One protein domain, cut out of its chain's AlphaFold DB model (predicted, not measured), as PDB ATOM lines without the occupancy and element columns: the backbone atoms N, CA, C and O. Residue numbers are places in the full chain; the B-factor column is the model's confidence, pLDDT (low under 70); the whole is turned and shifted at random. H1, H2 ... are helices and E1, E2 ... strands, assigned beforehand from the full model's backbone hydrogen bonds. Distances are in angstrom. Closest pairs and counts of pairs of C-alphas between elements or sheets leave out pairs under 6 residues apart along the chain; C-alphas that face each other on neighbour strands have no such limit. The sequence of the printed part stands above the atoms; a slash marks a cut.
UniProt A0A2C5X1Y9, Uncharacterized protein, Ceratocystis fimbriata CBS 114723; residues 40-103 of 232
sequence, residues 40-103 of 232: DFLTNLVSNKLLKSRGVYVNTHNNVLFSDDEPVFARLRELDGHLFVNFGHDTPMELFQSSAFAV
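Overview. This is residues 40 to 103 of the 232 residues of an uncharacterized protein of Ceratocystis fimbriata CBS 114723 (UniProt A0A2C5X1Y9). Picture a small sheet of four strands, E1 to E4, curled like part of a barrel, with the short helix H1 beside its E1 edge and a loose tail leaving E4, in which residues 89 to 97, with H2 among them, stick out free. The 64 printed residues run H1, E1, E2, E3, E4, H2, and the sheet's order is E1 - E2 - E3 - E4, antiparallel throughout. The class is mixed, helices and strands, with 29 residues, under half, in named elements. The whole is loose, with a radius of gyration of the C-alphas of 13.4 A and spans of 35 by 29 by 25 A.

Along the chain. Start at Asp 40 and go on to C-alpha 48 at (-20.150, -40.412, 37.922), where H1 begins, residues 48 to 53, 8.7 A long. Next find E1, residues 56 to 59, 9.9 A, and E2, residues 64 to 67, 10.1 A. E3, residues 74 to 79, is the longest strand at 16.0 A; it begins at C-alpha 74 at (-30.257, -31.706, 33.087). E4, residues 82 to 86, spans 12.0 A. H2, residues 93 to 96, spans 5.5 A and ends at C-alpha 96 at (-20.692, -18.201, 31.165).

Arrangement. Begin with the sheet, a meander, each strand the antiparallel neighbour of the one before. In the hairpin of E1 and E2, directions at 144 degrees, look at N 57 and O 66, 2.8 A apart. In the hairpin of E2 and E3, at 149 degrees, N 65 and O 74 are 2.8 A apart. In the hairpin of E3 and E4, at 139 degrees, N 77 and O 84 are 2.7 A apart. The pairing of E3 is staggered: residues 74 to 75 pair with E2 and residues 75 to 79 with E4. From edge to edge the strands' lines turn by 67 degrees and the way across by 119 degrees. H1 is on the sheet and only just at its level, with a height of 3.6 A; its closest C-alphas to E1 are those of Leu 51 and Tyr 57, 6.4 A apart. H2 is not on the sheet, and it is apart from H1. In H1 every O i to N i+4 pair is within hydrogen-bond range; H2 is too short for such a pair.

Size, cuts and confidence. The C-alphas farthest apart, those of His 61 and Val 103, are 37.7 A apart, while those of Asp 40 and Val 103 are 14.5 A apart. The printed part has no cut, and no link between named elements is long. The mean pLDDT of the printed part is 72.3; look for values under 70 at residues 40 to 44 and 87 to 103.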
ATOM      1  N   ASP A  40      -5.733 -25.551  31.823       41.56
ATOM      2  CA  ASP A  40      -6.087 -25.373  30.403       41.56
ATOM      3  C   ASP A  40      -7.390 -26.072  29.955       41.56
ATOM      4  O   ASP A  40      -7.741 -26.048  28.778       41.56
ATOM      5  N   PHE A  41      -8.154 -26.635  30.900       46.66
ATOM      6  CA  PHE A  41      -9.488 -27.186  30.671       46.66
ATOM      7  C   PHE A  41     -10.513 -26.352  31.454       46.66
ATOM      8  O   PHE A  41     -10.586 -26.422  32.678       46.66
ATOM      9  N   LEU A  42     -11.293 -25.516  30.756       51.28
ATOM     10  CA  LEU A  42     -12.260 -24.589  31.374       51.28
ATOM     11  C   LEU A  42     -13.513 -25.283  31.939       51.28
ATOM     12  O   LEU A  42     -14.398 -24.617  32.469       51.28
ATOM     13  N   THR A  43     -13.616 -26.610  31.833       54.97
ATOM     14  CA  THR A  43     -14.795 -27.354  32.278       54.97
ATOM     15  C   THR A  43     -14.490 -28.176  33.525       54.97
ATOM     16  O   THR A  43     -13.456 -28.834  33.652       54.97
ATOM     17  N   ASN A  44     -15.411 -28.130  34.487       66.81
ATOM     18  CA  ASN A  44     -15.323 -28.950  35.687       66.81
ATOM     19  C   ASN A  44     -15.641 -30.406  35.333       66.81
ATOM     20  O   ASN A  44     -16.704 -30.701  34.787       66.81
ATOM     21  N   LEU A  45     -14.745 -31.326  35.692       76.00
ATOM     22  CA  LEU A  45     -15.010 -32.759  35.598       76.00
ATOM     23  C   LEU A  45     -15.744 -33.232  36.853       76.00
ATOM     24  O   LEU A  45     -15.307 -32.979  37.978       76.00
ATOM     25  N   VAL A  46     -16.837 -33.965  36.657       77.31
ATOM     26  CA  VAL A  46     -17.640 -34.523  37.749       77.31
ATOM     27  C   VAL A  46     -17.566 -36.044  37.710       77.31
ATOM     28  O   VAL A  46     -17.733 -36.672  36.667       77.31
ATOM     29  N   SER A  47     -17.307 -36.663  38.863       81.31
ATOM     30  CA  SER A  47     -17.266 -38.122  38.966       81.31
ATOM     31  C   SER A  47     -18.672 -38.714  38.911       81.31
ATOM     32  O   SER A  47     -19.506 -38.424  39.770       81.31
ATOM     33  N   ASN A  48     -18.901 -39.648  37.986       82.12
ATOM     34  CA  ASN A  48     -20.150 -40.412  37.922       82.12
ATOM     35  C   ASN A  48     -20.426 -41.188  39.228       82.12
ATOM     36  O   ASN A  48     -21.566 -41.328  39.655       82.12
ATOM     37  N   LYS A  49     -19.378 -41.646  39.930       84.88
ATOM     38  CA  LYS A  49     -19.531 -42.300  41.241       84.88
ATOM     39  C   LYS A  49     -20.107 -41.340  42.288       84.88
ATOM     40  O   LYS A  49     -20.935 -41.756  43.095       84.88
ATOM     41  N   LEU A  50     -19.683 -40.074  42.270       81.62
ATOM     42  CA  LEU A  50     -20.198 -39.055  43.186       81.62
ATOM     43  C   LEU A  50     -21.648 -38.697  42.863       81.62
ATOM     44  O   LEU A  50     -22.445 -38.623  43.794       81.62
ATOM     45  N   LEU A  51     -21.995 -38.556  41.578       86.75
ATOM     46  CA  LEU A  51     -23.383 -38.346  41.151       86.75
ATOM     47  C   LEU A  51     -24.291 -39.456  41.695       86.75
ATOM     48  O   LEU A  51     -25.234 -39.168  42.428       86.75
ATOM     49  N   LYS A  52     -23.914 -40.723  41.479       89.19
ATOM     50  CA  LYS A  52     -24.675 -41.879  41.983       89.19
ATOM     51  C   LYS A  52     -24.817 -41.878  43.503       89.19
ATOM     52  O   LYS A  52     -25.894 -42.144  44.018       89.19
ATOM     53  N   SER A  53     -23.755 -41.531  44.238       89.62
ATOM     54  CA  SER A  53     -23.813 -41.441  45.708       89.62
ATOM     55  C   SER A  53     -24.738 -40.335  46.233       89.62
ATOM     56  O   SER A  53     -25.033 -40.300  47.424       89.62
ATOM     57  N   ARG A  54     -25.167 -39.419  45.356       88.69
ATOM     58  CA  ARG A  54     -26.100 -38.326  45.643       88.69
ATOM     59  C   ARG A  54     -27.479 -38.545  45.012       88.69
ATOM     60  O   ARG A  54     -28.255 -37.601  44.978       88.69
ATOM     61  N   GLY A  55     -27.769 -39.746  44.505       92.62
ATOM     62  CA  GLY A  55     -29.049 -40.049  43.856       92.62
ATOM     63  C   GLY A  55     -29.214 -39.410  42.475       92.62
ATOM     64  O   GLY A  55     -30.332 -39.298  41.991       92.62
ATOM     65  N   VAL A  56     -28.118 -38.978  41.840       93.81
ATOM     66  CA  VAL A  56     -28.127 -38.458  40.468       93.81
ATOM     67  C   VAL A  56     -27.543 -39.507  39.531       93.81
ATOM     68  O   VAL A  56     -26.430 -40.003  39.723       93.81
ATOM     69  N   TYR A  57     -28.281 -39.827  38.482       93.06
ATOM     70  CA  TYR A  57     -27.953 -40.867  37.522       93.06
ATOM     71  C   TYR A  57     -27.816 -40.278  36.119       93.06
ATOM     72  O   TYR A  57     -28.472 -39.304  35.758       93.06
ATOM     73  N   VAL A  58     -26.937 -40.881  35.320       94.12
ATOM     74  CA  VAL A  58     -26.737 -40.526  33.911       94.12
ATOM     75  C   VAL A  58     -27.483 -41.544  33.055       94.12
ATOM     76  O   VAL A  58     -27.149 -42.728  33.084       94.12
ATOM     77  N   ASN A  59     -28.462 -41.094  32.274       93.81
ATOM     78  CA  ASN A  59     -29.056 -41.877  31.198       93.81
ATOM     79  C   ASN A  59     -28.304 -41.564  29.902       93.81
ATOM     80  O   ASN A  59     -28.486 -40.501  29.309       93.81
ATOM     81  N   THR A  60     -27.460 -42.496  29.467       90.69
ATOM     82  CA  THR A  60     -26.647 -42.356  28.250       90.69
ATOM     83  C   THR A  60     -27.430 -42.616  26.969       90.69
ATOM     84  O   THR A  60     -26.961 -42.254  25.901       90.69
ATOM     85  N   HIS A  61     -28.608 -43.241  27.042       92.25
ATOM     86  CA  HIS A  61     -29.449 -43.438  25.860       92.25
ATOM     87  C   HIS A  61     -30.098 -42.117  25.434       92.25
ATOM     88  O   HIS A  61     -30.103 -41.769  24.260       92.25
ATOM     89  N   ASN A  62     -30.577 -41.354  26.419       92.19
ATOM     90  CA  ASN A  62     -31.281 -40.092  26.191       92.19
ATOM     91  C   ASN A  62     -30.411 -38.858  26.447       92.19
ATOM     92  O   ASN A  62     -30.899 -37.737  26.310       92.19
ATOM     93  N   ASN A  63     -29.153 -39.054  26.854       92.75
ATOM     94  CA  ASN A  63     -28.235 -38.001  27.274       92.75
ATOM     95  C   ASN A  63     -28.887 -37.050  28.288       92.75
ATOM     96  O   ASN A  63     -28.992 -35.850  28.061       92.75
ATOM     97  N   VAL A  64     -29.350 -37.587  29.418       92.31
ATOM     98  CA  VAL A  64     -29.918 -36.785  30.514       92.31
ATOM     99  C   VAL A  64     -29.334 -37.182  31.863       92.31
ATOM    100  O   VAL A  64     -29.016 -38.347  32.102       92.31
ATOM    101  N   LEU A  65     -29.213 -36.203  32.751       91.94
ATOM    102  CA  LEU A  65     -29.099 -36.421  34.184       91.94
ATOM    103  C   LEU A  65     -30.506 -36.473  34.769       91.94
ATOM    104  O   LEU A  65     -31.344 -35.645  34.416       91.94
ATOM    105  N   PHE A  66     -30.755 -37.423  35.659       92.56
ATOM    106  CA  PHE A  66     -32.028 -37.576  36.358       92.56
ATOM    107  C   PHE A  66     -31.786 -37.986  37.811       92.56
ATOM    108  O   PHE A  66     -30.718 -38.507  38.141       92.56
ATOM    109  N   SER A  67     -32.764 -37.744  38.672       94.50
ATOM    110  CA  SER A  67     -32.813 -38.252  40.043       94.50
ATOM    111  C   SER A  67     -34.153 -38.951  40.277       94.50
ATOM    112  O   SER A  67     -35.019 -38.952  39.401       94.50
ATOM    113  N   ASP A  68     -34.324 -39.566  41.445       90.25
ATOM    114  CA  ASP A  68     -35.600 -40.195  41.809       90.25
ATOM    115  C   ASP A  68     -36.723 -39.149  41.977       90.25
ATOM    116  O   ASP A  68     -37.882 -39.427  41.672       90.25
ATOM    117  N   ASP A  69     -36.365 -37.931  42.400       90.12
ATOM    118  CA  ASP A  69     -37.297 -36.820  42.621       90.12
ATOM    119  C   ASP A  69     -37.567 -35.998  41.348       90.12
ATOM    120  O   ASP A  69     -38.624 -35.381  41.213       90.12
ATOM    121  N   GLU A  70     -36.618 -35.975  40.406       86.75
ATOM    122  CA  GLU A  70     -36.679 -35.149  39.202       86.75
ATOM    123  C   GLU A  70     -36.331 -35.970  37.946       86.75
ATOM    124  O   GLU A  70     -35.171 -36.352  37.740       86.75
ATOM    125  N   PRO A  71     -37.306 -36.211  37.046       82.56
ATOM    126  CA  PRO A  71     -37.119 -37.116  35.913       82.56
ATOM    127  C   PRO A  71     -36.100 -36.602  34.885       82.56
ATOM    128  O   PRO A  71     -35.540 -37.399  34.133       82.56
ATOM    129  N   VAL A  72     -35.850 -35.287  34.836       84.88
ATOM    130  CA  VAL A  72     -34.801 -34.674  34.010       84.88
ATOM    131  C   VAL A  72     -34.201 -33.489  34.761       84.88
ATOM    132  O   VAL A  72     -34.689 -32.371  34.659       84.88
ATOM    133  N   PHE A  73     -33.104 -33.748  35.462       79.50
ATOM    134  CA  PHE A  73     -32.307 -32.744  36.164       79.50
ATOM    135  C   PHE A  73     -31.518 -31.853  35.190       79.50
ATOM    136  O   PHE A  73     -31.397 -30.646  35.367       79.50
ATOM    137  N   ALA A  74     -30.949 -32.450  34.137       86.62
ATOM    138  CA  ALA A  74     -30.257 -31.706  33.087       86.62
ATOM    139  C   ALA A  74     -30.186 -32.511  31.791       86.62
ATOM    140  O   ALA A  74     -30.120 -33.740  31.808       86.62
ATOM    141  N   ARG A  75     -30.118 -31.823  30.650       88.69
ATOM    142  CA  ARG A  75     -29.793 -32.458  29.370       88.69
ATOM    143  C   ARG A  75     -28.290 -32.433  29.158       88.69
ATOM    144  O   ARG A  75     -27.614 -31.487  29.546       88.69
ATOM    145  N   LEU A  76     -27.775 -33.479  28.542       89.56
ATOM    146  CA  LEU A  76     -26.385 -33.619  28.160       89.56
ATOM    147  C   LEU A  76     -26.279 -33.526  26.637       89.56
ATOM    148  O   LEU A  76     -27.177 -33.934  25.902       89.56
ATOM    149  N   ARG A  77     -25.172 -32.975  26.158       87.31
ATOM    150  CA  ARG A  77     -24.779 -32.955  24.755       87.31
ATOM    151  C   ARG A  77     -23.502 -33.756  24.614       87.31
ATOM    152  O   ARG A  77     -22.555 -33.531  25.363       87.31
ATOM    153  N   GLU A  78     -23.475 -34.657  23.648       84.50
ATOM    154  CA  GLU A  78     -22.251 -35.347  23.275       84.50
ATOM    155  C   GLU A  78     -21.458 -34.494  22.282       84.50
ATOM    156  O   GLU A  78     -22.009 -33.981  21.304       84.50
ATOM    157  N   LEU A  79     -20.174 -34.302  22.560       75.19
ATOM    158  CA  LEU A  79     -19.222 -33.637  21.681       75.19
ATOM    159  C   LEU A  79     -17.893 -34.387  21.794       75.19
ATOM    160  O   LEU A  79     -17.365 -34.541  22.893       75.19
ATOM    161  N   ASP A  80     -17.397 -34.902  20.670       77.94
ATOM    162  CA  ASP A  80     -16.139 -35.658  20.577       77.94
ATOM    163  C   ASP A  80     -16.026 -36.831  21.575       77.94
ATOM    164  O   ASP A  80     -14.975 -37.077  22.163       77.94
ATOM    165  N   GLY A  81     -17.131 -37.553  21.804       78.44
ATOM    166  CA  GLY A  81     -17.190 -38.686  22.740       78.44
ATOM    167  C   GLY A  81     -17.252 -38.292  24.223       78.44
ATOM    168  O   GLY A  81     -17.130 -39.147  25.102       78.44
ATOM    169  N   HIS A  82     -17.445 -37.005  24.522       81.50
ATOM    170  CA  HIS A  82     -17.611 -36.482  25.874       81.50
ATOM    171  C   HIS A  82     -19.012 -35.901  26.080       81.50
ATOM    172  O   HIS A  82     -19.575 -35.275  25.186       81.50
ATOM    173  N   LEU A  83     -19.565 -36.074  27.283       81.50
ATOM    174  CA  LEU A  83     -20.867 -35.526  27.665       81.50
ATOM    175  C   LEU A  83     -20.701 -34.187  28.389       81.50
ATOM    176  O   LEU A  83     -20.009 -34.096  29.403       81.50
ATOM    177  N   PHE A  84     -21.395 -33.170  27.893       83.50
ATOM    178  CA  PHE A  84     -21.427 -31.814  28.431       83.50
ATOM    179  C   PHE A  84     -22.833 -31.477  28.895       83.50
ATOM    180  O   PHE A  84     -23.794 -31.862  28.242       83.50
ATOM    181  N   VAL A  85     -22.983 -30.727  29.984       86.06
ATOM    182  CA  VAL A  85     -24.304 -30.221  30.374       86.06
ATOM    183  C   VAL A  85     -24.761 -29.193  29.335       86.06
ATOM    184  O   VAL A  85     -24.075 -28.203  29.091       86.06
ATOM    185  N   ASN A  86     -25.891 -29.474  28.689       77.94
ATOM    186  CA  ASN A  86     -26.496 -28.636  27.667       77.94
ATOM    187  C   ASN A  86     -27.474 -27.665  28.327       77.94
ATOM    188  O   ASN A  86     -28.586 -28.042  28.703       77.94
ATOM    189  N   PHE A  87     -27.051 -26.417  28.460       65.06
ATOM    190  CA  PHE A  87     -27.923 -25.312  28.828       65.06
ATOM    191  C   PHE A  87     -28.563 -24.828  27.526       65.06
ATOM    192  O   PHE A  87     -27.846 -24.536  26.572       65.06
ATOM    193  N   GLY A  88     -29.894 -24.869  27.431       58.16
ATOM    194  CA  GLY A  88     -30.624 -24.639  26.179       58.16
ATOM    195  C   GLY A  88     -30.257 -23.329  25.465       58.16
ATOM    196  O   GLY A  88     -29.658 -22.427  26.051       58.16
ATOM    197  N   HIS A  89     -30.664 -23.220  24.196       47.16
ATOM    198  CA  HIS A  89     -30.381 -22.081  23.307       47.16
ATOM    199  C   HIS A  89     -30.826 -20.706  23.840       47.16
ATOM    200  O   HIS A  89     -30.331 -19.692  23.354       47.16
ATOM    201  N   ASP A  90     -31.687 -20.666  24.857       49.28
ATOM    202  CA  ASP A  90     -32.189 -19.431  25.471       49.28
ATOM    203  C   ASP A  90     -31.303 -18.910  26.614       49.28
ATOM    204  O   ASP A  90     -31.576 -17.856  27.185       49.28
ATOM    205  N   THR A  91     -30.230 -19.628  26.963       48.44
ATOM    206  CA  THR A  91     -29.275 -19.189  27.988       48.44
ATOM    207  C   THR A  91     -28.128 -18.440  27.304       48.44
ATOM    208  O   THR A  91     -27.315 -19.078  26.628       48.44
ATOM    209  N   PRO A  92     -28.029 -17.102  27.424       41.75
ATOM    210  CA  PRO A  92     -26.993 -16.347  26.735       41.75
ATOM    211  C   PRO A  92     -25.606 -16.796  27.201       41.75
ATOM    212  O   PRO A  92     -25.275 -16.762  28.386       41.75
ATOM    213  N   MET A  93     -24.781 -17.195  26.231       41.34
ATOM    214  CA  MET A  93     -23.402 -17.667  26.407       41.34
ATOM    215  C   MET A  93     -22.511 -16.654  27.156       41.34
ATOM    216  O   MET A  93     -21.509 -17.030  27.760       41.34
ATOM    217  N   GLU A  94     -22.904 -15.377  27.173       43.59
ATOM    218  CA  GLU A  94     -22.243 -14.287  27.901       43.59
ATOM    219  C   GLU A  94     -22.303 -14.433  29.430       43.59
ATOM    220  O   GLU A  94     -21.386 -13.981  30.111       43.59
ATOM    221  N   LEU A  95     -23.302 -15.136  29.980       39.72
ATOM    222  CA  LEU A  95     -23.371 -15.433  31.420       39.72
ATOM    223  C   LEU A  95     -22.331 -16.475  31.868       39.72
ATOM    224  O   LEU A  95     -22.120 -16.661  33.065       39.72
ATOM    225  N   PHE A  96     -21.665 -17.137  30.916       47.38
ATOM    226  CA  PHE A  96     -20.692 -18.201  31.165       47.38
ATOM    227  C   PHE A  96     -19.288 -17.872  30.654       47.38
ATOM    228  O   PHE A  96     -18.455 -18.779  30.553       47.38
ATOM    229  N   GLN A  97     -18.978 -16.588  30.403       40.41
ATOM    230  CA  GLN A  97     -17.584 -16.148  30.482       40.41
ATOM    231  C   GLN A  97     -17.079 -16.569  31.854       40.41
ATOM    232  O   GLN A  97     -17.475 -16.022  32.881       40.41
ATOM    233  N   SER A  98     -16.297 -17.643  31.858       37.06
ATOM    234  CA  SER A  98     -15.875 -18.330  33.057       37.06
ATOM    235  C   SER A  98     -15.265 -17.305  33.998       37.06
ATOM    236  O   SER A  98     -14.174 -16.795  33.752       37.06
ATOM    237  N   SER A  99     -15.937 -17.043  35.115       35.78
ATOM    238  CA  SER A  99     -15.342 -16.440  36.300       35.78
ATOM    239  C   SER A  99     -14.381 -17.449  36.943       35.78
ATOM    240  O   SER A  99     -14.416 -17.725  38.138       35.78
ATOM    241  N   ALA A 100     -13.468 -18.005  36.145       35.34
ATOM    242  CA  ALA A 100     -12.243 -18.614  36.615       35.34
ATOM    243  C   ALA A 100     -11.309 -17.476  37.050       35.34
ATOM    244  O   ALA A 100     -10.258 -17.235  36.459       35.34
ATOM    245  N   PHE A 101     -11.711 -16.731  38.084       35.28
ATOM    246  CA  PHE A 101     -10.784 -15.864  38.785       35.28
ATOM    247  C   PHE A 101      -9.723 -16.766  39.410       35.28
ATOM    248  O   PHE A 101     -10.018 -17.671  40.194       35.28
ATOM    249  N   ALA A 102      -8.483 -16.541  38.991       29.86
ATOM    250  CA  ALA A 102      -7.318 -17.230  39.497       29.86
ATOM    251  C   ALA A 102      -7.307 -17.170  41.031       29.86
ATOM    252  O   ALA A 102      -7.178 -16.100  41.625       29.86
ATOM    253  N   VAL A 103      -7.392 -18.332  41.678       33.97
ATOM    254  CA  VAL A 103      -6.978 -18.463  43.074       33.97
ATOM    255  C   VAL A 103      -5.495 -18.108  43.103       33.97
ATOM    256  O   VAL A 103      -4.680 -18.765  42.448       33.97
TER     257      VAL A 103